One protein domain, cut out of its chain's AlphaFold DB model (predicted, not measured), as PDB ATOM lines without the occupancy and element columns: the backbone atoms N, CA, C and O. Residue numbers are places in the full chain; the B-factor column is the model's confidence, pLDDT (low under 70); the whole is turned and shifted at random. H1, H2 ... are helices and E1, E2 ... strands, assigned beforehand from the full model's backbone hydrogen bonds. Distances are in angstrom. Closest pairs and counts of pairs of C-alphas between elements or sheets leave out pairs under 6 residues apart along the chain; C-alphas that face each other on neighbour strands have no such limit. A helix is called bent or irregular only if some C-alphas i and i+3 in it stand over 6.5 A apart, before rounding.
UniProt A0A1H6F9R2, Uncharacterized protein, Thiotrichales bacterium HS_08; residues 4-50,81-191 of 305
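What this domain is: This is residues 4 to 50 and 81 to 191 of the 305 residues of an uncharacterized protein of Thiotrichales bacterium HS_08 (UniProt A0A1H6F9R2). A small parallel sheet of three strands, E1, E4 and E7, has the longest helix, H1, over one face and H4 over the other. H4 sits near the middle of the domain, close to two small antiparallel strand pairs, E2 with E3 and E5 with E6, while H5 folds back beside it; the short helices H7 and H9 lie toward one end of the longest axis, H8 lies between H7 and the pair E5 with E6, and H3 and H6 lie toward the other end. The printed part has 158 residues, with nine named helices and seven named strands in the order H1 E1 H2 E2 H3 E3 H4 H5 H6 E4 H7 H8 E5 E6 E7 H9; the class is mixed, helices and strands. The whole is compact, with a radius of gyration of the C-alphas of 15.9 A, and rounded, with spans of 43 by 40 by 25 A.

How they stand to each other: Start at the sheet, where E4, residues 128 to 132, is the inner strand between E1, residues 25 to 28, and E7, residues 173 to 176. E1 and E4 are parallel at 10 degrees, with N 25 and O 128 2.8 A apart, within hydrogen-bond range. E4 and E7 are also parallel at 10 degrees, with N 131 and O 175 at 2.8 A. H1, residues 4 to 17, is on this sheet at a height of 9.3 A, over E4 and only just over E7, on which 3 of its C-alphas fall; it runs along the strands, at 0 degrees to E4 on the local plane. Its closest C-alpha to E4 is that of Ala 11, 6.7 A from that of Ile 128. On the opposite face look for H4, residues 91 to 98, at a height of 8.3 A, only just over E1 and E4, with 3 C-alphas on each. H4 and H5, residues 102 to 112, form a helical hairpin: they touch, the closest C-alphas being those of Leu 94 and Leu 112 at 6.4 A, and run opposite ways at a shallow tilt of 34 degrees, only just short of steep. E2, residues 40 to 42, and E3, residues 87 to 89, are antiparallel at 164 degrees, with N 41 and O 88 at 2.8 A. E5, residues 153 to 156, and E6, residues 162 to 165, form an antiparallel hairpin at 160 degrees, with N 154 and O 164 at 2.9 A; the closest C-alphas of H4 and E6 are those of Ile 96 and Asp 165, 6.2 A apart. H2, residues 35 to 38, only grazes the three-strand sheet with residues 37 to 38, and only just touches H4, with 3 pairs of C-alphas within 8 A, the closest those of Leu 38 and Leu 92 at 5.7 A. H7, residues 141 to 144, only just touches H9, residues 186 to 189, with 3 such pairs, the closest those of Pro 142 and Phe 188 at 6.5 A. H8, residues 146 to 151, is close to H9 but not clearly touching, with the C-alphas of Leu 146 and Phe 188 closest at 6.8 A. H6, residues 116 to 121, is near H5, and H3, residues 44 to 50, touches no helix. In H1, H3, H4, H6 and H8 every O i to N i+4 pair is within hydrogen-bond range; H5 has 1 of 7, beside 5 of 8 O i to N i+3 pairs, and H2, H7 and H9 are too short for an i+4 pair.

Where its parts are: Find C-alpha 4 at (16.671, -74.758, 81.896); from there H1 runs 20.0 A to C-alpha 17. E4 starts at C-alpha 128, at (9.968, -61.095, 80.300), and is 12.7 A long. H4 is 10.5 A long, and H5 is 10.4 A long and irregular, with C-alphas 104 and 107 9.0 A apart. H9 ends at C-alpha 189, at (28.921, -61.106, 84.292).

The domain as a whole: The two C-alphas farthest apart are those of Glu 17 and His 49, at 46.1 A. Residues 51 to 80 are not printed, and C-alphas 50 and 81 are 7.9 A apart across this cut. Of the links that are printed whole, none is long. The mean pLDDT of the printed part is 91.7; residues 4 to 5 and 19 to 21 are under 70.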
ATOM      1  N   ALA A   4      17.596 -75.440  82.809       56.66
ATOM      2  CA  ALA A   4      16.671 -74.758  81.896       56.66
ATOM      3  C   ALA A   4      15.206 -74.777  82.388       56.66
ATOM      4  O   ALA A   4      14.463 -73.811  82.220       56.66
ATOM      5  N   GLY A   5      14.785 -75.853  83.063       68.00
ATOM      6  CA  GLY A   5      13.453 -75.954  83.662       68.00
ATOM      7  C   GLY A   5      13.238 -74.991  84.833       68.00
ATOM      8  O   GLY A   5      12.137 -74.469  84.991       68.00
ATOM      9  N   ILE A   6      14.280 -74.711  85.624       77.06
ATOM     10  CA  ILE A   6      14.199 -73.794  86.775       77.06
ATOM     11  C   ILE A   6      14.066 -72.348  86.296       77.06
ATOM     12  O   ILE A   6      13.206 -71.615  86.780       77.06
ATOM     13  N   ALA A   7      14.884 -71.931  85.331       80.62
ATOM     14  CA  ALA A   7      14.820 -70.570  84.807       80.62
ATOM     15  C   ALA A   7      13.537 -70.303  84.018       80.62
ATOM     16  O   ALA A   7      12.961 -69.223  84.144       80.62
ATOM     17  N   ALA A   8      13.043 -71.299  83.272       80.88
ATOM     18  CA  ALA A   8      11.720 -71.228  82.670       80.88
ATOM     19  C   ALA A   8      10.643 -71.029  83.745       80.88
ATOM     20  O   ALA A   8       9.859 -70.089  83.650       80.88
ATOM     21  N   GLN A   9      10.635 -71.839  84.808       84.19
ATOM     22  CA  GLN A   9       9.680 -71.672  85.910       84.19
ATOM     23  C   GLN A   9       9.785 -70.305  86.586       84.19
ATOM     24  O   GLN A   9       8.751 -69.706  86.866       84.19
ATOM     25  N   LEU A  10      10.995 -69.789  86.807       86.12
ATOM     26  CA  LEU A  10      11.195 -68.437  87.326       86.12
ATOM     27  C   LEU A  10      10.582 -67.391  86.387       86.12
ATOM     28  O   LEU A  10       9.850 -66.523  86.851       86.12
ATOM     29  N   ALA A  11      10.831 -67.494  85.080       86.50
ATOM     30  CA  ALA A  11      10.272 -66.581  84.088       86.50
ATOM     31  C   ALA A  11       8.736 -66.592  84.110       86.50
ATOM     32  O   ALA A  11       8.111 -65.535  84.182       86.50
ATOM     33  N   TYR A  12       8.123 -67.779  84.123       86.75
ATOM     34  CA  TYR A  12       6.668 -67.921  84.226       86.75
ATOM     35  C   TYR A  12       6.128 -67.399  85.560       86.75
ATOM     36  O   TYR A  12       5.097 -66.731  85.590       86.75
ATOM     37  N   HIS A  13       6.819 -67.667  86.667       87.06
ATOM     38  CA  HIS A  13       6.402 -67.205  87.986       87.06
ATOM     39  C   HIS A  13       6.429 -65.677  88.086       87.06
ATOM     40  O   HIS A  13       5.449 -65.082  88.525       87.06
ATOM     41  N   LEU A  14       7.497 -65.034  87.602       86.25
ATOM     42  CA  LEU A  14       7.580 -63.575  87.548       86.25
ATOM     43  C   LEU A  14       6.494 -62.977  86.648       86.25
ATOM     44  O   LEU A  14       5.907 -61.959  87.008       86.25
ATOM     45  N   ALA A  15       6.182 -63.613  85.514       85.62
ATOM     46  CA  ALA A  15       5.096 -63.157  84.647       85.62
ATOM     47  C   ALA A  15       3.753 -63.144  85.398       85.62
ATOM     48  O   ALA A  15       3.026 -62.149  85.359       85.62
ATOM     49  N   LEU A  16       3.468 -64.210  86.155       84.19
ATOM     50  CA  LEU A  16       2.259 -64.331  86.972       84.19
ATOM     51  C   LEU A  16       2.209 -63.311  88.119       84.19
ATOM     52  O   LEU A  16       1.166 -62.693  88.343       84.19
ATOM     53  N   GLU A  17       3.312 -63.117  88.847       84.50
ATOM     54  CA  GLU A  17       3.366 -62.162  89.963       84.50
ATOM     55  C   GLU A  17       3.184 -60.716  89.501       84.50
ATOM     56  O   GLU A  17       2.530 -59.922  90.182       84.50
ATOM     57  N   MET A  18       3.724 -60.377  88.330       79.31
ATOM     58  CA  MET A  18       3.662 -59.020  87.801       79.31
ATOM     59  C   MET A  18       2.298 -58.667  87.193       79.31
ATOM     60  O   MET A  18       2.093 -57.494  86.903       79.31
ATOM     61  N   LYS A  19       1.363 -59.629  87.064       65.56
ATOM     62  CA  LYS A  19      -0.062 -59.506  86.652       65.56
ATOM     63  C   LYS A  19      -0.367 -58.817  85.311       65.56
ATOM     64  O   LYS A  19      -1.472 -58.970  84.802       65.56
ATOM     65  N   GLU A  20       0.580 -58.078  84.752       62.34
ATOM     66  CA  GLU A  20       0.467 -57.250  83.547       62.34
ATOM     67  C   GLU A  20       1.347 -57.772  82.401       62.34
ATOM     68  O   GLU A  20       1.451 -57.126  81.360       62.34
ATOM     69  N   LEU A  21       2.005 -58.922  82.586       67.94
ATOM     70  CA  LEU A  21       2.944 -59.480  81.617       67.94
ATOM     71  C   LEU A  21       2.332 -60.659  80.860       67.94
ATOM     72  O   LEU A  21       1.684 -61.525  81.445       67.94
ATOM     73  N   GLU A  22       2.568 -60.681  79.550       71.81
ATOM     74  CA  GLU A  22       2.292 -61.834  78.692       71.81
ATOM     75  C   GLU A  22       3.227 -63.014  79.018       71.81
ATOM     76  O   GLU A  22       4.147 -62.896  79.834       71.81
ATOM     77  N   GLU A  23       3.002 -64.161  78.368       85.44
ATOM     78  CA  GLU A  23       3.906 -65.308  78.478       85.44
ATOM     79  C   GLU A  23       5.368 -64.906  78.186       85.44
ATOM     80  O   GLU A  23       5.616 -64.080  77.299       85.44
ATOM     81  N   PRO A  24       6.350 -65.477  78.914       92.06
ATOM     82  CA  PRO A  24       7.758 -65.180  78.688       92.06
ATOM     83  C   PRO A  24       8.179 -65.417  77.236       92.06
ATOM     84  O   PRO A  24       8.000 -66.504  76.684       92.06
ATOM     85  N   LEU A  25       8.822 -64.417  76.639       94.56
ATOM     86  CA  LEU A  25       9.428 -64.533  75.321       94.56
ATOM     87  C   LEU A  25      10.717 -65.344  75.437       94.56
ATOM     88  O   LEU A  25      11.618 -64.977  76.187       94.56
ATOM     89  N   ARG A  26      10.826 -66.442  74.690       95.19
ATOM     90  CA  ARG A  26      11.967 -67.357  74.776       95.19
ATOM     91  C   ARG A  26      12.871 -67.261  73.554       95.19
ATOM     92  O   ARG A  26      12.396 -67.240  72.420       95.19
ATOM     93  N   PHE A  27      14.174 -67.257  73.796       96.06
ATOM     94  CA  PHE A  27      15.209 -67.429  72.787       96.06
ATOM     95  C   PHE A  27      16.118 -68.594  73.176       96.06
ATOM     96  O   PHE A  27      16.825 -68.523  74.178       96.06
ATOM     97  N   ASP A  28      16.109 -69.650  72.365       95.06
ATOM     98  CA  ASP A  28      16.997 -70.796  72.538       95.06
ATOM     99  C   ASP A  28      18.304 -70.565  71.780       95.06
ATOM    100  O   ASP A  28      18.335 -70.513  70.543       95.06
ATOM    101  N   THR A  29      19.399 -70.435  72.525       93.62
ATOM    102  CA  THR A  29      20.707 -70.146  71.941       93.62
ATOM    103  C   THR A  29      21.275 -71.360  71.208       93.62
ATOM    104  O   THR A  29      21.316 -72.481  71.715       93.62
ATOM    105  N   LYS A  30      21.775 -71.133  69.993       93.69
ATOM    106  CA  LYS A  30      22.431 -72.141  69.153       93.69
ATOM    107  C   LYS A  30      23.921 -71.846  69.032       93.69
ATOM    108  O   LYS A  30      24.369 -70.713  69.179       93.69
ATOM    109  N   SER A  31      24.696 -72.859  68.650       92.75
ATOM    110  CA  SER A  31      26.132 -72.701  68.368       92.75
ATOM    111  C   SER A  31      26.441 -71.734  67.222       92.75
ATOM    112  O   SER A  31      27.564 -71.246  67.122       92.75
ATOM    113  N   THR A  32      25.449 -71.449  66.379       93.75
ATOM    114  CA  THR A  32      25.524 -70.510  65.255       93.75
ATOM    115  C   THR A  32      24.783 -69.200  65.516       93.75
ATOM    116  O   THR A  32      24.660 -68.403  64.593       93.75
ATOM    117  N   SER A  33      24.237 -68.993  66.721       94.50
ATOM    118  CA  SER A  33      23.516 -67.764  67.054       94.50
ATOM    119  C   SER A  33      24.444 -66.556  67.003       94.50
ATOM    120  O   SER A  33      25.579 -66.597  67.478       94.50
ATOM    121  N   THR A  34      23.924 -65.469  66.453       94.75
ATOM    122  CA  THR A  34      24.565 -64.155  66.373       94.75
ATOM    123  C   THR A  34      23.782 -63.146  67.204       94.75
ATOM    124  O   THR A  34      22.589 -63.340  67.434       94.75
ATOM    125  N   ALA A  35      24.423 -62.051  67.623       92.88
ATOM    126  CA  ALA A  35      23.777 -60.982  68.392       92.88
ATOM    127  C   ALA A  35      22.437 -60.536  67.781       92.88
ATOM    128  O   ALA A  35      21.446 -60.352  68.485       92.88
ATOM    129  N   ARG A  36      22.382 -60.456  66.446       95.50
ATOM    130  CA  ARG A  36      21.179 -60.082  65.700       95.50
ATOM    131  C   ARG A  36      20.001 -61.022  65.939       95.50
ATOM    132  O   ARG A  36      18.875 -60.547  66.045       95.50
ATOM    133  N   ASP A  37      20.253 -62.325  66.058       96.38
ATOM    134  CA  ASP A  37      19.203 -63.335  66.213       96.38
ATOM    135  C   ASP A  37      18.406 -63.149  67.509       96.38
ATOM    136  O   ASP A  37      17.254 -63.565  67.575       96.38
ATOM    137  N   LEU A  38      18.962 -62.482  68.523       96.50
ATOM    138  CA  LEU A  38      18.223 -62.134  69.738       96.50
ATOM    139  C   LEU A  38      17.095 -61.117  69.461       96.50
ATOM    140  O   LEU A  38      16.074 -61.103  70.156       96.50
ATOM    141  N   PHE A  39      17.262 -60.294  68.423       97.75
ATOM    142  CA  PHE A  39      16.356 -59.206  68.062       97.75
ATOM    143  C   PHE A  39      15.455 -59.556  66.887       97.75
ATOM    144  O   PHE A  39      14.243 -59.373  66.979       97.75
ATOM    145  N   TYR A  40      16.016 -60.057  65.786       98.06
ATOM    146  CA  TYR A  40      15.241 -60.416  64.604       98.06
ATOM    147  C   TYR A  40      15.989 -61.364  63.661       98.06
ATOM    148  O   TYR A  40      17.216 -61.460  63.651       98.06
ATOM    149  N   THR A  41      15.228 -62.025  62.796       97.44
ATOM    150  CA  THR A  41      15.739 -62.739  61.620       97.44
ATOM    151  C   THR A  41      15.310 -62.026  60.348       97.44
ATOM    152  O   THR A  41      14.268 -61.373  60.320       97.44
ATOM    153  N   TYR A  42      16.109 -62.146  59.288       97.69
ATOM    154  CA  TYR A  42      15.745 -61.645  57.967       97.69
ATOM    155  C   TYR A  42      16.036 -62.691  56.895       97.69
ATOM    156  O   TYR A  42      17.166 -63.176  56.772       97.69
ATOM    157  N   ASP A  43      14.999 -63.033  56.135       96.88
ATOM    158  CA  ASP A  43      15.058 -63.997  55.042       96.88
ATOM    159  C   ASP A  43      15.501 -63.310  53.744       96.88
ATOM    160  O   ASP A  43      14.704 -62.919  52.884       96.88
ATOM    161  N   ALA A  44      16.818 -63.155  53.611       95.12
ATOM    162  CA  ALA A  44      17.430 -62.554  52.433       95.12
ATOM    163  C   ALA A  44      17.129 -63.337  51.142       95.12
ATOM    164  O   ALA A  44      17.068 -62.739  50.067       95.12
ATOM    165  N   VAL A  45      16.936 -64.657  51.236       95.69
ATOM    166  CA  VAL A  45      16.694 -65.533  50.082       95.69
ATOM    167  C   VAL A  45      15.275 -65.330  49.565       95.69
ATOM    168  O   VAL A  45      15.093 -65.052  48.378       95.69
ATOM    169  N   ALA A  46      14.274 -65.386  50.446       94.00
ATOM    170  CA  ALA A  46      12.891 -65.106  50.079       94.00
ATOM    171  C   ALA A  46      12.725 -63.669  49.570       94.00
ATOM    172  O   ALA A  46      12.054 -63.461  48.554       94.00
ATOM    173  N   HIS A  47      13.387 -62.690  50.201       94.56
ATOM    174  CA  HIS A  47      13.347 -61.306  49.727       94.56
ATOM    175  C   HIS A  47      13.931 -61.175  48.316       94.56
ATOM    176  O   HIS A  47      13.325 -60.548  47.443       94.56
ATOM    177  N   PHE A  48      15.079 -61.805  48.061       92.38
ATOM    178  CA  PHE A  48      15.714 -61.786  46.748       92.38
ATOM    179  C   PHE A  48      14.840 -62.440  45.670       92.38
ATOM    180  O   PHE A  48      14.638 -61.845  44.609       92.38
ATOM    181  N   HIS A  49      14.261 -63.613  45.945       91.56
ATOM    182  CA  HIS A  49      13.345 -64.277  45.013       91.56
ATOM    183  C   HIS A  49      12.101 -63.433  44.721       91.56
ATOM    184  O   HIS A  49      11.724 -63.275  43.560       91.56
ATOM    185  N   ALA A  50      11.490 -62.836  45.745       90.44
ATOM    186  CA  ALA A  50      10.339 -61.959  45.562       90.44
ATOM    187  C   ALA A  50      10.691 -60.714  44.728       90.44
ATOM    188  O   ALA A  50       9.919 -60.312  43.856       90.44
ATOM    189  N   LEU A  81      11.491 -53.499  46.333       88.00
ATOM    190  CA  LEU A  81      10.646 -54.273  47.237       88.00
ATOM    191  C   LEU A  81      11.100 -54.005  48.681       88.00
ATOM    192  O   LEU A  81      12.301 -53.963  48.951       88.00
ATOM    193  N   SER A  82      10.141 -53.758  49.577       91.38
ATOM    194  CA  SER A  82      10.452 -53.519  50.985       91.38
ATOM    195  C   SER A  82      10.967 -54.814  51.626       91.38
ATOM    196  O   SER A  82      10.359 -55.864  51.405       91.38
ATOM    197  N   PRO A  83      12.040 -54.763  52.437       94.94
ATOM    198  CA  PRO A  83      12.531 -55.927  53.166       94.94
ATOM    199  C   PRO A  83      11.683 -56.267  54.396       94.94
ATOM    200  O   PRO A  83      11.805 -57.374  54.914       94.94
ATOM    201  N   LEU A  84      10.815 -55.355  54.851       95.81
ATOM    202  CA  LEU A  84      10.009 -55.514  56.064       95.81
ATOM    203  C   LEU A  84       9.230 -56.846  56.138       95.81
ATOM    204  O   LEU A  84       9.308 -57.492  57.179       95.81
ATOM    205  N   PRO A  85       8.549 -57.329  55.077       95.88
ATOM    206  CA  PRO A  85       7.813 -58.599  55.128       95.88
ATOM    207  C   PRO A  85       8.695 -59.837  55.342       95.88
ATOM    208  O   PRO A  85       8.183 -60.922  55.607       95.88
ATOM    209  N   PHE A  86      10.011 -59.692  55.187       96.94
ATOM    210  CA  PHE A  86      10.996 -60.759  55.340       96.94
ATOM    211  C   PHE A  86      11.737 -60.673  56.674       96.94
ATOM    212  O   PHE A  86      12.622 -61.490  56.920       96.94
ATOM    213  N   ILE A  87      11.397 -59.695  57.517       98.00
ATOM    214  CA  ILE A  87      11.913 -59.544  58.874       98.00
ATOM    215  C   ILE A  87      10.927 -60.183  59.852       98.00
ATOM    216  O   ILE A  87       9.722 -59.959  59.770       98.00
ATOM    217  N   LYS A  88      11.444 -60.955  60.807       97.94
ATOM    218  CA  LYS A  88      10.671 -61.479  61.940       97.94
ATOM    219  C   LYS A  88      11.358 -61.115  63.241       97.94
ATOM    220  O   LYS A  88      12.526 -61.461  63.417       97.94
ATOM    221  N   ALA A  89      10.645 -60.431  64.129       97.75
ATOM    222  CA  ALA A  89      11.146 -60.115  65.459       97.75
ATOM    223  C   ALA A  89      11.287 -61.393  66.301       97.75
ATOM    224  O   ALA A  89      10.429 -62.270  66.266       97.75
ATOM    225  N   ASN A  90      12.374 -61.477  67.062       97.31
ATOM    226  CA  ASN A  90      12.657 -62.548  68.017       97.31
ATOM    227  C   ASN A  90      12.541 -62.016  69.450       97.31
ATOM    228  O   ASN A  90      12.172 -60.866  69.651       97.31
ATOM    229  N   ALA A  91      12.840 -62.840  70.455       96.88
ATOM    230  CA  ALA A  91      12.460 -62.594  71.846       96.88
ATOM    231  C   ALA A  91      12.747 -61.167  72.367       96.88
ATOM    232  O   ALA A  91      11.814 -60.481  72.783       96.88
ATOM    233  N   LEU A  92      13.992 -60.679  72.318       97.38
ATOM    234  CA  LEU A  92      14.304 -59.342  72.845       97.38
ATOM    235  C   LEU A  92      13.838 -58.222  71.909       97.38
ATOM    236  O   LEU A  92      13.391 -57.180  72.380       97.38
ATOM    237  N   GLY A  93      13.896 -58.426  70.593       97.62
ATOM    238  CA  GLY A  93      13.412 -57.429  69.633       97.62
ATOM    239  C   GLY A  93      11.900 -57.235  69.728       97.62
ATOM    240  O   GLY A  93      11.422 -56.106  69.746       97.62
ATOM    241  N   LEU A  94      11.151 -58.325  69.889       97.06
ATOM    242  CA  LEU A  94       9.715 -58.312  70.130       97.06
ATOM    243  C   LEU A  94       9.390 -57.674  71.485       97.06
ATOM    244  O   LEU A  94       8.462 -56.879  71.554       97.06
ATOM    245  N   ALA A  95      10.175 -57.941  72.535       96.56
ATOM    246  CA  ALA A  95      10.031 -57.253  73.820       96.56
ATOM    247  C   ALA A  95      10.210 -55.730  73.692       96.56
ATOM    248  O   ALA A  95       9.421 -54.969  74.249       96.56
ATOM    249  N   ILE A  96      11.222 -55.290  72.936       97.31
ATOM    250  CA  ILE A  96      11.484 -53.870  72.663       97.31
ATOM    251  C   ILE A  96      10.317 -53.252  71.882       97.31
ATOM    252  O   ILE A  96       9.801 -52.208  72.278       97.31
ATOM    253  N   LEU A  97       9.855 -53.915  70.816       97.06
ATOM    254  CA  LEU A  97       8.718 -53.462  70.007       97.06
ATOM    255  C   LEU A  97       7.423 -53.384  70.828       97.06
ATOM    256  O   LEU A  97       6.682 -52.412  70.708       97.06
ATOM    257  N   ARG A  98       7.166 -54.371  71.697       95.38
ATOM    258  CA  ARG A  98       5.970 -54.424  72.551       95.38
ATOM    259  C   ARG A  98       5.882 -53.268  73.538       95.38
ATOM    260  O   ARG A  98       4.771 -52.916  73.918       95.38
ATOM    261  N   GLY A  99       7.000 -52.649  73.901       94.88
ATOM    262  CA  GLY A  99       7.025 -51.458  74.747       94.88
ATOM    263  C   GLY A  99       6.793 -50.132  74.016       94.88
ATOM    264  O   GLY A  99       6.936 -49.083  74.643       94.88
ATOM    265  N   LYS A 100       6.466 -50.137  72.716       96.00
ATOM    266  CA  LYS A 100       6.215 -48.920  71.924       96.00
ATOM    267  C   LYS A 100       4.728 -48.723  71.637       96.00
ATOM    268  O   LYS A 100       3.954 -49.673  71.587       96.00
ATOM    269  N   THR A 101       4.297 -47.478  71.446       95.19
ATOM    270  CA  THR A 101       2.911 -47.198  71.037       95.19
ATOM    271  C   THR A 101       2.685 -47.571  69.568       95.19
ATOM    272  O   THR A 101       3.636 -47.700  68.799       95.19
ATOM    273  N   LYS A 102       1.420 -47.721  69.145       93.81
ATOM    274  CA  LYS A 102       1.087 -47.954  67.723       93.81
ATOM    275  C   LYS A 102       1.636 -46.851  66.820       93.81
ATOM    276  O   LYS A 102       2.126 -47.147  65.734       93.81
ATOM    277  N   ASP A 103       1.560 -45.610  67.293       93.75
ATOM    278  CA  ASP A 103       2.024 -44.438  66.557       93.75
ATOM    279  C   ASP A 103       3.551 -44.457  66.410       93.75
ATOM    280  O   ASP A 103       4.057 -44.221  65.315       93.75
ATOM    281  N   ASP A 104       4.279 -44.829  67.470       94.81
ATOM    282  CA  ASP A 104       5.744 -44.950  67.429       94.81
ATOM    283  C   ASP A 104       6.225 -46.136  66.581       94.81
ATOM    284  O   ASP A 104       7.319 -46.092  66.021       94.81
ATOM    285  N   LEU A 105       5.441 -47.217  66.511       95.06
ATOM    286  CA  LEU A 105       5.765 -48.384  65.689       95.06
ATOM    287  C   LEU A 105       5.615 -48.081  64.199       95.06
ATOM    288  O   LEU A 105       6.440 -48.530  63.405       95.06
ATOM    289  N   GLY A 106       4.571 -47.344  63.813       94.19
ATOM    290  CA  GLY A 106       4.323 -46.974  62.422       94.19
ATOM    291  C   GLY A 106       4.353 -48.185  61.485       94.19
ATOM    292  O   GLY A 106       3.533 -49.097  61.593       94.19
ATOM    293  N   GLU A 107       5.317 -48.209  60.562       93.69
ATOM    294  CA  GLU A 107       5.483 -49.315  59.611       93.69
ATOM    295  C   GLU A 107       5.957 -50.625  60.248       93.69
ATOM    296  O   GLU A 107       5.736 -51.675  59.662       93.69
ATOM    297  N   LEU A 108       6.548 -50.598  61.446       96.38
ATOM    298  CA  LEU A 108       7.022 -51.794  62.153       96.38
ATOM    299  C   LEU A 108       5.911 -52.565  62.866       96.38
ATOM    300  O   LEU A 108       6.158 -53.664  63.355       96.38
ATOM    301  N   LEU A 109       4.692 -52.028  62.918       95.38
ATOM    302  CA  LEU A 109       3.544 -52.658  63.570       95.38
ATOM    303  C   LEU A 109       3.315 -54.136  63.167       95.38
ATOM    304  O   LEU A 109       3.018 -54.935  64.056       95.38
ATOM    305  N   PRO A 110       3.512 -54.557  61.896       94.94
ATOM    306  CA  PRO A 110       3.401 -55.964  61.502       94.94
ATOM    307  C   PRO A 110       4.425 -56.894  62.166       94.94
ATOM    308  O   PRO A 110       4.179 -58.093  62.242       94.94
ATOM    309  N   LEU A 111       5.554 -56.377  62.668       96.50
ATOM    310  CA  LEU A 111       6.573 -57.188  63.347       96.50
ATOM    311  C   LEU A 111       6.126 -57.693  64.724       96.50
ATOM    312  O   LEU A 111       6.780 -58.575  65.272       96.50
ATOM    313  N   LEU A 112       5.033 -57.156  65.280       94.94
ATOM    314  CA  LEU A 112       4.437 -57.684  66.507       94.94
ATOM    315  C   LEU A 112       3.710 -59.025  66.300       94.94
ATOM    316  O   LEU A 112       3.395 -59.674  67.293       94.94
ATOM    317  N   ASP A 113       3.436 -59.410  65.046       93.25
ATOM    318  CA  ASP A 113       2.729 -60.646  64.667       93.25
ATOM    319  C   ASP A 113       1.391 -60.839  65.411       93.25
ATOM    320  O   ASP A 113       1.066 -61.912  65.914       93.25
ATOM    321  N   LEU A 114       0.621 -59.751  65.528       92.00
ATOM    322  CA  LEU A 114      -0.675 -59.735  66.207       92.00
ATOM    323  C   LEU A 114      -1.820 -59.983  65.225       92.00
ATOM    324  O   LEU A 114      -1.843 -59.430  64.120       92.00
ATOM    325  N   ASP A 115      -2.827 -60.733  65.666       93.25
ATOM    326  CA  ASP A 115      -4.100 -60.812  64.960       93.25
ATOM    327  C   ASP A 115      -4.884 -59.486  65.046       93.25
ATOM    328  O   ASP A 115      -4.518 -58.538  65.745       93.25
ATOM    329  N   LYS A 116      -6.004 -59.400  64.322       92.38
ATOM    330  CA  LYS A 116      -6.811 -58.176  64.264       92.38
ATOM    331  C   LYS A 116      -7.352 -57.742  65.637       92.38
ATOM    332  O   LYS A 116      -7.375 -56.547  65.921       92.38
ATOM    333  N   ALA A 117      -7.793 -58.679  66.473       92.62
ATOM    334  CA  ALA A 117      -8.386 -58.373  67.776       92.62
ATOM    335  C   ALA A 117      -7.317 -57.929  68.787       92.62
ATOM    336  O   ALA A 117      -7.504 -56.959  69.533       92.62
ATOM    337  N   GLN A 118      -6.165 -58.599  68.771       92.06
ATOM    338  CA  GLN A 118      -4.983 -58.203  69.528       92.06
ATOM    339  C   GLN A 118      -4.504 -56.822  69.089       92.06
ATOM    340  O   GLN A 118      -4.245 -55.963  69.928       92.06
ATOM    341  N   LEU A 119      -4.468 -56.560  67.782       91.56
ATOM    342  CA  LEU A 119      -4.056 -55.266  67.265       91.56
ATOM    343  C   LEU A 119      -5.014 -54.152  67.692       91.56
ATOM    344  O   LEU A 119      -4.554 -53.083  68.074       91.56
ATOM    345  N   GLU A 120      -6.329 -54.364  67.671       91.75
ATOM    346  CA  GLU A 120      -7.310 -53.363  68.119       91.75
ATOM    347  C   GLU A 120      -7.106 -52.988  69.595       91.75
ATOM    348  O   GLU A 120      -7.078 -51.799  69.930       91.75
ATOM    349  N   SER A 121      -6.858 -53.981  70.448       91.81
ATOM    350  CA  SER A 121      -6.673 -53.818  71.895       91.81
ATOM    351  C   SER A 121      -5.233 -53.528  72.338       91.81
ATOM    352  O   SER A 121      -5.017 -53.233  73.515       91.81
ATOM    353  N   TYR A 122      -4.267 -53.557  71.413       92.75
ATOM    354  CA  TYR A 122      -2.846 -53.411  71.719       92.75
ATOM    355  C   TYR A 122      -2.533 -52.111  72.461       92.75
ATOM    356  O   TYR A 122      -2.904 -51.008  72.034       92.75
ATOM    357  N   LYS A 123      -1.792 -52.269  73.556       93.00
ATOM    358  CA  LYS A 123      -1.180 -51.209  74.350       93.00
ATOM    359  C   LYS A 123       0.263 -51.613  74.651       93.00
ATOM    360  O   LYS A 123       0.510 -52.813  74.784       93.00
ATOM    361  N   PRO A 124       1.181 -50.643  74.794       93.81
ATOM    362  CA  PRO A 124       2.540 -50.941  75.207       93.81
ATOM    363  C   PRO A 124       2.557 -51.746  76.505       93.81
ATOM    364  O   PRO A 124       1.820 -51.428  77.445       93.81
ATOM    365  N   SER A 125       3.393 -52.773  76.559       91.75
ATOM    366  CA  SER A 125       3.541 -53.629  77.729       91.75
ATOM    367  C   SER A 125       5.002 -53.981  77.958       91.75
ATOM    368  O   SER A 125       5.825 -54.031  77.041       91.75
ATOM    369  N   ARG A 126       5.340 -54.213  79.227       92.62
ATOM    370  CA  ARG A 126       6.627 -54.797  79.592       92.62
ATOM    371  C   ARG A 126       6.610 -56.285  79.219       92.62
ATOM    372  O   ARG A 126       5.556 -56.907  79.165       92.62
ATOM    373  N   SER A 127       7.780 -56.862  78.964       93.75
ATOM    374  CA  SER A 127       7.939 -58.294  78.667       93.75
ATOM    375  C   SER A 127       8.971 -58.948  79.591       93.75
ATOM    376  O   SER A 127       9.868 -58.275  80.106       93.75
ATOM    377  N   ILE A 128       8.872 -60.265  79.779       94.81
ATOM    378  CA  ILE A 128       9.968 -61.095  80.300       94.81
ATOM    379  C   ILE A 128      10.608 -61.810  79.119       94.81
ATOM    380  O   ILE A 128       9.900 -62.359  78.277       94.81
ATOM    381  N   VAL A 129      11.937 -61.803  79.066       95.62
ATOM    382  CA  VAL A 129      12.719 -62.479  78.033       95.62
ATOM    383  C   VAL A 129      13.598 -63.532  78.697       95.62
ATOM    384  O   VAL A 129      14.394 -63.203  79.572       95.62
ATOM    385  N   LEU A 130      13.463 -64.787  78.274       95.94
ATOM    386  CA  LEU A 130      14.320 -65.901  78.667       95.94
ATOM    387  C   LEU A 130      15.291 -66.228  77.528       95.94
ATOM    388  O   LEU A 130      14.867 -66.688  76.469       95.94
ATOM    389  N   VAL A 131      16.585 -66.022  77.758       95.12
ATOM    390  CA  VAL A 131      17.674 -66.462  76.874       95.12
ATOM    391  C   VAL A 131      18.234 -67.759  77.437       95.12
ATOM    392  O   VAL A 131      18.962 -67.761  78.433       95.12
ATOM    393  N   ASP A 132      17.861 -68.867  76.815       93.44
ATOM    394  CA  ASP A 132      18.264 -70.192  77.259       93.44
ATOM    395  C   ASP A 132      19.669 -70.528  76.739       93.44
ATOM    396  O   ASP A 132      20.017 -70.201  75.599       93.44
ATOM    397  N   GLU A 133      20.468 -71.168  77.592       92.81
ATOM    398  CA  GLU A 133      21.832 -71.661  77.330       92.81
ATOM    399  C   GLU A 133      22.746 -70.693  76.542       92.81
ATOM    400  O   GLU A 133      23.326 -71.046  75.513       92.81
ATOM    401  N   ILE A 134      22.900 -69.454  77.024       93.12
ATOM    402  CA  ILE A 134      23.653 -68.384  76.337       93.12
ATOM    403  C   ILE A 134      25.114 -68.757  76.016       93.12
ATOM    404  O   ILE A 134      25.705 -68.272  75.052       93.12
ATOM    405  N   ASP A 135      25.700 -69.667  76.789       92.38
ATOM    406  CA  ASP A 135      27.048 -70.203  76.595       92.38
ATOM    407  C   ASP A 135      27.186 -71.134  75.377       92.38
ATOM    408  O   ASP A 135      28.309 -71.422  74.935       92.38
ATOM    409  N   LYS A 136      26.077 -71.557  74.758       93.00
ATOM    410  CA  LYS A 136      26.117 -72.311  73.497       93.00
ATOM    411  C   LYS A 136      26.595 -71.467  72.326       93.00
ATOM    412  O   LYS A 136      27.268 -72.022  71.450       93.00
ATOM    413  N   ALA A 137      26.343 -70.159  72.333       92.88
ATOM    414  CA  ALA A 137      26.760 -69.246  71.272       92.88
ATOM    415  C   ALA A 137      28.297 -69.175  71.099       92.88
ATOM    416  O   ALA A 137      29.065 -69.655  71.949       92.88
ATOM    417  N   PRO A 138      28.792 -68.604  69.985       92.44
ATOM    418  CA  PRO A 138      30.203 -68.259  69.826       92.44
ATOM    419  C   PRO A 138      30.712 -67.345  70.955       92.44
ATOM    420  O   PRO A 138      29.940 -66.637  71.589       92.44
ATOM    421  N   ARG A 139      32.031 -67.337  71.200       87.69
ATOM    422  CA  ARG A 139      32.636 -66.576  72.317       87.69
ATOM    423  C   ARG A 139      32.413 -65.065  72.233       87.69
ATOM    424  O   ARG A 139      32.419 -64.412  73.272       87.69
ATOM    425  N   ASP A 140      32.231 -64.543  71.027       88.88
ATOM    426  CA  ASP A 140      32.043 -63.112  70.790       88.88
ATOM    427  C   ASP A 140      30.601 -62.670  71.090       88.88
ATOM    428  O   ASP A 140      30.385 -61.547  71.533       88.88
ATOM    429  N   PHE A 141      29.631 -63.593  71.010       92.06
ATOM    430  CA  PHE A 141      28.203 -63.302  71.170       92.06
ATOM    431  C   PHE A 141      27.856 -62.538  72.461       92.06
ATOM    432  O   PHE A 141      27.176 -61.520  72.354       92.06
ATOM    433  N   PRO A 142      28.311 -62.937  73.672       88.94
ATOM    434  CA  PRO A 142      27.981 -62.193  74.887       88.94
ATOM    435  C   PRO A 142      28.539 -60.768  74.893       88.94
ATOM    436  O   PRO A 142      27.929 -59.895  75.497       88.94
ATOM    437  N   ASN A 143      29.684 -60.525  74.245       89.44
ATOM    438  CA  ASN A 143      30.256 -59.182  74.139       89.44
ATOM    439  C   ASN A 143      29.501 -58.336  73.106       89.44
ATOM    440  O   ASN A 143      29.260 -57.156  73.355       89.44
ATOM    441  N   ASP A 144      29.103 -58.955  71.995       91.00
ATOM    442  CA  ASP A 144      28.421 -58.309  70.871       91.00
ATOM    443  C   ASP A 144      27.006 -57.813  71.207       91.00
ATOM    444  O   ASP A 144      26.453 -57.044  70.435       91.00
ATOM    445  N   ILE A 145      26.414 -58.258  72.322       92.12
ATOM    446  CA  ILE A 145      25.071 -57.843  72.777       92.12
ATOM    447  C   ILE A 145      25.094 -56.921  74.000       92.12
ATOM    448  O   ILE A 145      24.033 -56.553  74.507       92.12
ATOM    449  N   LEU A 146      26.275 -56.596  74.547       90.50
ATOM    450  CA  LEU A 146      26.372 -55.850  75.808       90.50
ATOM    451  C   LEU A 146      25.681 -54.496  75.714       90.50
ATOM    452  O   LEU A 146      24.906 -54.136  76.597       90.50
ATOM    453  N   ASN A 147      25.977 -53.760  74.646       90.12
ATOM    454  CA  ASN A 147      25.480 -52.408  74.466       90.12
ATOM    455  C   ASN A 147      23.974 -52.414  74.183       90.12
ATOM    456  O   ASN A 147      23.232 -51.596  74.713       90.12
ATOM    457  N   GLU A 148      23.511 -53.375  73.394       92.19
ATOM    458  CA  GLU A 148      22.117 -53.561  73.015       92.19
ATOM    459  C   GLU A 148      21.253 -53.980  74.206       92.19
ATOM    460  O   GLU A 148      20.118 -53.524  74.315       92.19
ATOM    461  N   ILE A 149      21.766 -54.807  75.123       91.38
ATOM    462  CA  ILE A 149      21.054 -55.186  76.354       91.38
ATOM    463  C   ILE A 149      21.072 -54.046  77.381       91.38
ATOM    464  O   ILE A 149      20.079 -53.834  78.078       91.38
ATOM    465  N   GLU A 150      22.177 -53.306  77.485       90.12
ATOM    466  CA  GLU A 150      22.317 -52.191  78.431       90.12
ATOM    467  C   GLU A 150      21.422 -51.007  78.036       90.12
ATOM    468  O   GLU A 150      20.685 -50.463  78.865       90.12
ATOM    469  N   GLU A 151      21.393 -50.672  76.749       92.38
ATOM    470  CA  GLU A 151      20.615 -49.556  76.203       92.38
ATOM    471  C   GLU A 151      19.234 -49.980  75.666       92.38
ATOM    472  O   GLU A 151      18.420 -49.123  75.328       92.38
ATOM    473  N   LEU A 152      18.950 -51.287  75.608       95.44
ATOM    474  CA  LEU A 152      17.697 -51.885  75.119       95.44
ATOM    475  C   LEU A 152      17.254 -51.341  73.758       95.44
ATOM    476  O   LEU A 152      16.126 -50.874  73.578       95.44
ATOM    477  N   TYR A 153      18.157 -51.428  72.788       96.12
ATOM    478  CA  TYR A 153      17.877 -51.075  71.404       96.12
ATOM    479  C   TYR A 153      18.499 -52.083  70.446       96.12
ATOM    480  O   TYR A 153      19.428 -52.809  70.791       96.12
ATOM    481  N   PHE A 154      18.038 -52.051  69.203       96.75
ATOM    482  CA  PHE A 154      18.718 -52.681  68.079       96.75
ATOM    483  C   PHE A 154      18.569 -51.823  66.825       96.75
ATOM    484  O   PHE A 154      17.764 -50.888  66.780       96.75
ATOM    485  N   THR A 155      19.375 -52.107  65.808       96.94
ATOM    486  CA  THR A 155      19.216 -51.509  64.482       96.94
ATOM    487  C   THR A 155      18.833 -52.571  63.465       96.94
ATOM    488  O   THR A 155      19.202 -53.739  63.597       96.94
ATOM    489  N   ILE A 156      18.084 -52.162  62.446       97.19
ATOM    490  CA  ILE A 156      17.694 -53.008  61.319       97.19
ATOM    491  C   ILE A 156      18.370 -52.438  60.065       97.19
ATOM    492  O   ILE A 156      17.828 -51.521  59.443       97.19
ATOM    493  N   PRO A 157      19.564 -52.926  59.672       96.62
ATOM    494  CA  PRO A 157      20.278 -52.427  58.498       96.62
ATOM    495  C   PRO A 157      19.478 -52.558  57.202       96.62
ATOM    496  O   PRO A 157      19.622 -51.726  56.310       96.62
ATOM    497  N   GLU A 158      18.606 -53.564  57.099       96.31
ATOM    498  CA  GLU A 158      17.710 -53.738  55.956       96.31
ATOM    499  C   GLU A 158      16.707 -52.589  55.793       96.31
ATOM    500  O   GLU A 158      16.271 -52.327  54.675       96.31
ATOM    501  N   LEU A 159      16.365 -51.892  56.878       95.38
ATOM    502  CA  LEU A 159      15.469 -50.737  56.896       95.38
ATOM    503  C   LEU A 159      16.279 -49.451  57.094       95.38
ATOM    504  O   LEU A 159      16.022 -48.678  58.006       95.38
ATOM    505  N   ASP A 160      17.321 -49.261  56.283       94.81
ATOM    506  CA  ASP A 160      18.177 -48.066  56.295       94.81
ATOM    507  C   ASP A 160      18.784 -47.747  57.679       94.81
ATOM    508  O   ASP A 160      18.921 -46.592  58.080       94.81
ATOM    509  N   ASN A 161      19.200 -48.795  58.403       95.81
ATOM    510  CA  ASN A 161      19.716 -48.724  59.777       95.81
ATOM    511  C   ASN A 161      18.721 -48.134  60.787       95.81
ATOM    512  O   ASN A 161      19.137 -47.511  61.768       95.81
ATOM    513  N   LEU A 162      17.420 -48.353  60.576       96.31
ATOM    514  CA  LEU A 162      16.375 -47.961  61.513       96.31
ATOM    515  C   LEU A 162      16.713 -48.458  62.920       96.31
ATOM    516  O   LEU A 162      16.872 -49.659  63.146       96.31
ATOM    517  N   ARG A 163      16.833 -47.520  63.859       96.62
ATOM    518  CA  ARG A 163      17.055 -47.800  65.275       96.62
ATOM    519  C   ARG A 163      15.711 -47.964  65.971       96.62
ATOM    520  O   ARG A 163      14.848 -47.100  65.853       96.62
ATOM    521  N   VAL A 164      15.576 -49.041  66.732       97.06
ATOM    522  CA  VAL A 164      14.395 -49.344  67.537       97.06
ATOM    523  C   VAL A 164      14.824 -49.467  68.991       97.06
ATOM    524  O   VAL A 164      15.682 -50.282  69.313       97.06
ATOM    525  N   ASP A 165      14.235 -48.650  69.854       96.25
ATOM    526  CA  ASP A 165      14.468 -48.608  71.300       96.25
ATOM    527  C   ASP A 165      13.153 -48.726  72.088       96.25
ATOM    528  O   ASP A 165      12.064 -48.780  71.504       96.25
ATOM    529  N   ILE A 166      13.247 -48.766  73.417       95.38
ATOM    530  CA  ILE A 166      12.101 -48.891  74.325       95.38
ATOM    531  C   ILE A 166      12.096 -47.791  75.389       95.38
ATOM    532  O   ILE A 166      13.144 -47.365  75.878       95.38
ATOM    533  N   ALA A 167      10.898 -47.351  75.784       93.06
ATOM    534  CA  ALA A 167      10.745 -46.397  76.875       93.06
ATOM    535  C   ALA A 167      11.114 -47.035  78.240       93.06
ATOM    536  O   ALA A 167      10.838 -48.222  78.460       93.06
ATOM    537  N   PRO A 168      11.731 -46.285  79.178       92.50
ATOM    538  CA  PRO A 168      12.231 -46.822  80.448       92.50
ATOM    539  C   PRO A 168      11.203 -47.578  81.307       92.50
ATOM    540  O   PRO A 168      11.558 -48.518  82.021       92.50
ATOM    541  N   GLU A 169       9.931 -47.203  81.248       92.56
ATOM    542  CA  GLU A 169       8.845 -47.839  81.990       92.56
ATOM    543  C   GLU A 169       8.518 -49.259  81.493       92.56
ATOM    544  O   GLU A 169       8.067 -50.094  82.285       92.56
ATOM    545  N   TYR A 170       8.827 -49.583  80.232       94.06
ATOM    546  CA  TYR A 170       8.547 -50.889  79.621       94.06
ATOM    547  C   TYR A 170       9.784 -51.793  79.505       94.06
ATOM    548  O   TYR A 170       9.677 -52.878  78.938       94.06
ATOM    549  N   ARG A 171      10.940 -51.399  80.073       94.12
ATOM    550  CA  ARG A 171      12.187 -52.194  80.029       94.12
ATOM    551  C   ARG A 171      11.921 -53.660  80.408       94.12
ATOM    552  O   ARG A 171      11.375 -53.902  81.491       94.12
ATOM    553  N   PRO A 172      12.293 -54.631  79.553       94.25
ATOM    554  CA  PRO A 172      12.004 -56.024  79.811       94.25
ATOM    555  C   PRO A 172      12.855 -56.566  80.956       94.25
ATOM    556  O   PRO A 172      13.962 -56.094  81.223       94.25
ATOM    557  N   VAL A 173      12.337 -57.599  81.612       93.44
ATOM    558  CA  VAL A 173      13.109 -58.396  82.567       93.44
ATOM    559  C   VAL A 173      13.822 -59.491  81.784       93.44
ATOM    560  O   VAL A 173      13.171 -60.357  81.202       93.44
ATOM    561  N   LEU A 174      15.153 -59.440  81.753       94.06
ATOM    562  CA  LEU A 174      15.978 -60.415  81.047       94.06
ATOM    563  C   LEU A 174      16.476 -61.491  82.017       94.06
ATOM    564  O   LEU A 174      17.179 -61.192  82.981       94.06
ATOM    565  N   ILE A 175      16.125 -62.743  81.742       94.31
ATOM    566  CA  ILE A 175      16.604 -63.933  82.447       94.31
ATOM    567  C   ILE A 175      17.457 -64.717  81.465       94.31
ATOM    568  O   ILE A 175      17.046 -64.961  80.335       94.31
ATOM    569  N   MET A 176      18.651 -65.112  81.889       93.25
ATOM    570  CA  MET A 176      19.587 -65.837  81.040       93.25
ATOM    571  C   MET A 176      20.122 -67.039  81.798       93.25
ATOM    572  O   MET A 176      20.427 -66.934  82.987       93.25
ATOM    573  N   THR A 177      20.255 -68.167  81.116       93.12
ATOM    574  CA  THR A 177      20.819 -69.391  81.697       93.12
ATOM    575  C   THR A 177      22.108 -69.780  81.006       93.12
ATOM    576  O   THR A 177      22.280 -69.526  79.817       93.12
ATOM    577  N   SER A 178      22.982 -70.465  81.730       90.56
ATOM    578  CA  SER A 178      24.185 -71.093  81.195       90.56
ATOM    579  C   SER A 178      24.413 -72.395  81.946       90.56
ATOM    580  O   SER A 178      24.297 -72.420  83.169       90.56
ATOM    581  N   ASN A 179      24.805 -73.438  81.219       85.38
ATOM    582  CA  ASN A 179      25.197 -74.726  81.799       85.38
ATOM    583  C   ASN A 179      26.697 -74.755  82.163       85.38
ATOM    584  O   ASN A 179      27.290 -75.823  82.331       85.38
ATOM    585  N   SER A 180      27.343 -73.584  82.221       84.31
ATOM    586  CA  SER A 180      28.790 -73.413  82.387       84.31
ATOM    587  C   SER A 180      29.632 -74.247  81.405       84.31
ATOM    588  O   SER A 180      30.754 -74.645  81.726       84.31
ATOM    589  N   GLU A 181      29.125 -74.511  80.194       82.00
ATOM    590  CA  GLU A 181      29.864 -75.235  79.147       82.00
ATOM    591  C   GLU A 181      31.018 -74.390  78.602       82.00
ATOM    592  O   GLU A 181      32.086 -74.904  78.253       82.00
ATOM    593  N   LYS A 182      30.808 -73.072  78.547       85.50
ATOM    594  CA  LYS A 182      31.822 -72.081  78.189       85.50
ATOM    595  C   LYS A 182      31.816 -70.956  79.213       85.50
ATOM    596  O   LYS A 182      30.768 -70.494  79.647       85.50
ATOM    597  N   HIS A 183      33.010 -70.486  79.560       86.25
ATOM    598  CA  HIS A 183      33.169 -69.356  80.465       86.25
ATOM    599  C   HIS A 183      32.652 -68.069  79.809       86.25
ATOM    600  O   HIS A 183      33.157 -67.666  78.756       86.25
ATOM    601  N   LEU A 184      31.680 -67.410  80.442       90.25
ATOM    602  CA  LEU A 184      31.181 -66.108  80.003       90.25
ATOM    603  C   LEU A 184      32.176 -64.995  80.375       90.25
ATOM    604  O   LEU A 184      32.791 -65.069  81.437       90.25
ATOM    605  N   PRO A 185      32.376 -63.964  79.538       89.94
ATOM    606  CA  PRO A 185      33.314 -62.886  79.848       89.94
ATOM    607  C   PRO A 185      32.955 -62.130  81.138       89.94
ATOM    608  O   PRO A 185      31.791 -61.804  81.369       89.94
ATOM    609  N   ASP A 186      33.954 -61.734  81.932       89.69
ATOM    610  CA  ASP A 186      33.745 -60.936  83.155       89.69
ATOM    611  C   ASP A 186      32.971 -59.636  82.896       89.69
ATOM    612  O   ASP A 186      32.184 -59.192  83.731       89.69
ATOM    613  N   ALA A 187      33.188 -59.011  81.734       89.25
ATOM    614  CA  ALA A 187      32.481 -57.798  81.331       89.25
ATOM    615  C   ALA A 187      30.961 -58.017  81.232       89.25
ATOM    616  O   ALA A 187      30.195 -57.114  81.574       89.25
ATOM    617  N   PHE A 188      30.543 -59.212  80.812       90.31
ATOM    618  CA  PHE A 188      29.148 -59.629  80.754       90.31
ATOM    619  C   PHE A 188      28.603 -59.931  82.150       90.31
ATOM    620  O   PHE A 188      27.580 -59.379  82.555       90.31
ATOM    621  N   LEU A 189      29.338 -60.722  82.940       89.81
ATOM    622  CA  LEU A 189      28.921 -61.106  84.292       89.81
ATOM    623  C   LEU A 189      28.730 -59.899  85.222       89.81
ATOM    624  O   LEU A 189      27.783 -59.877  85.999       89.81
ATOM    625  N   ARG A 190      29.565 -58.858  85.109       89.00
ATOM    626  CA  ARG A 190      29.450 -57.625  85.918       89.00
ATOM    627  C   ARG A 190      28.173 -56.816  85.667       89.00
ATOM    628  O   ARG A 190      27.862 -55.941  86.468       89.00
ATOM    629  N   ARG A 191      27.462 -57.076  84.568       89.50
ATOM    630  CA  ARG A 191      26.182 -56.434  84.217       89.50
ATOM    631  C   ARG A 191      24.974 -57.303  84.559       89.50
ATOM    632  O   ARG A 191      23.842 -56.895  84.327       89.50
TER     633      ARG A 191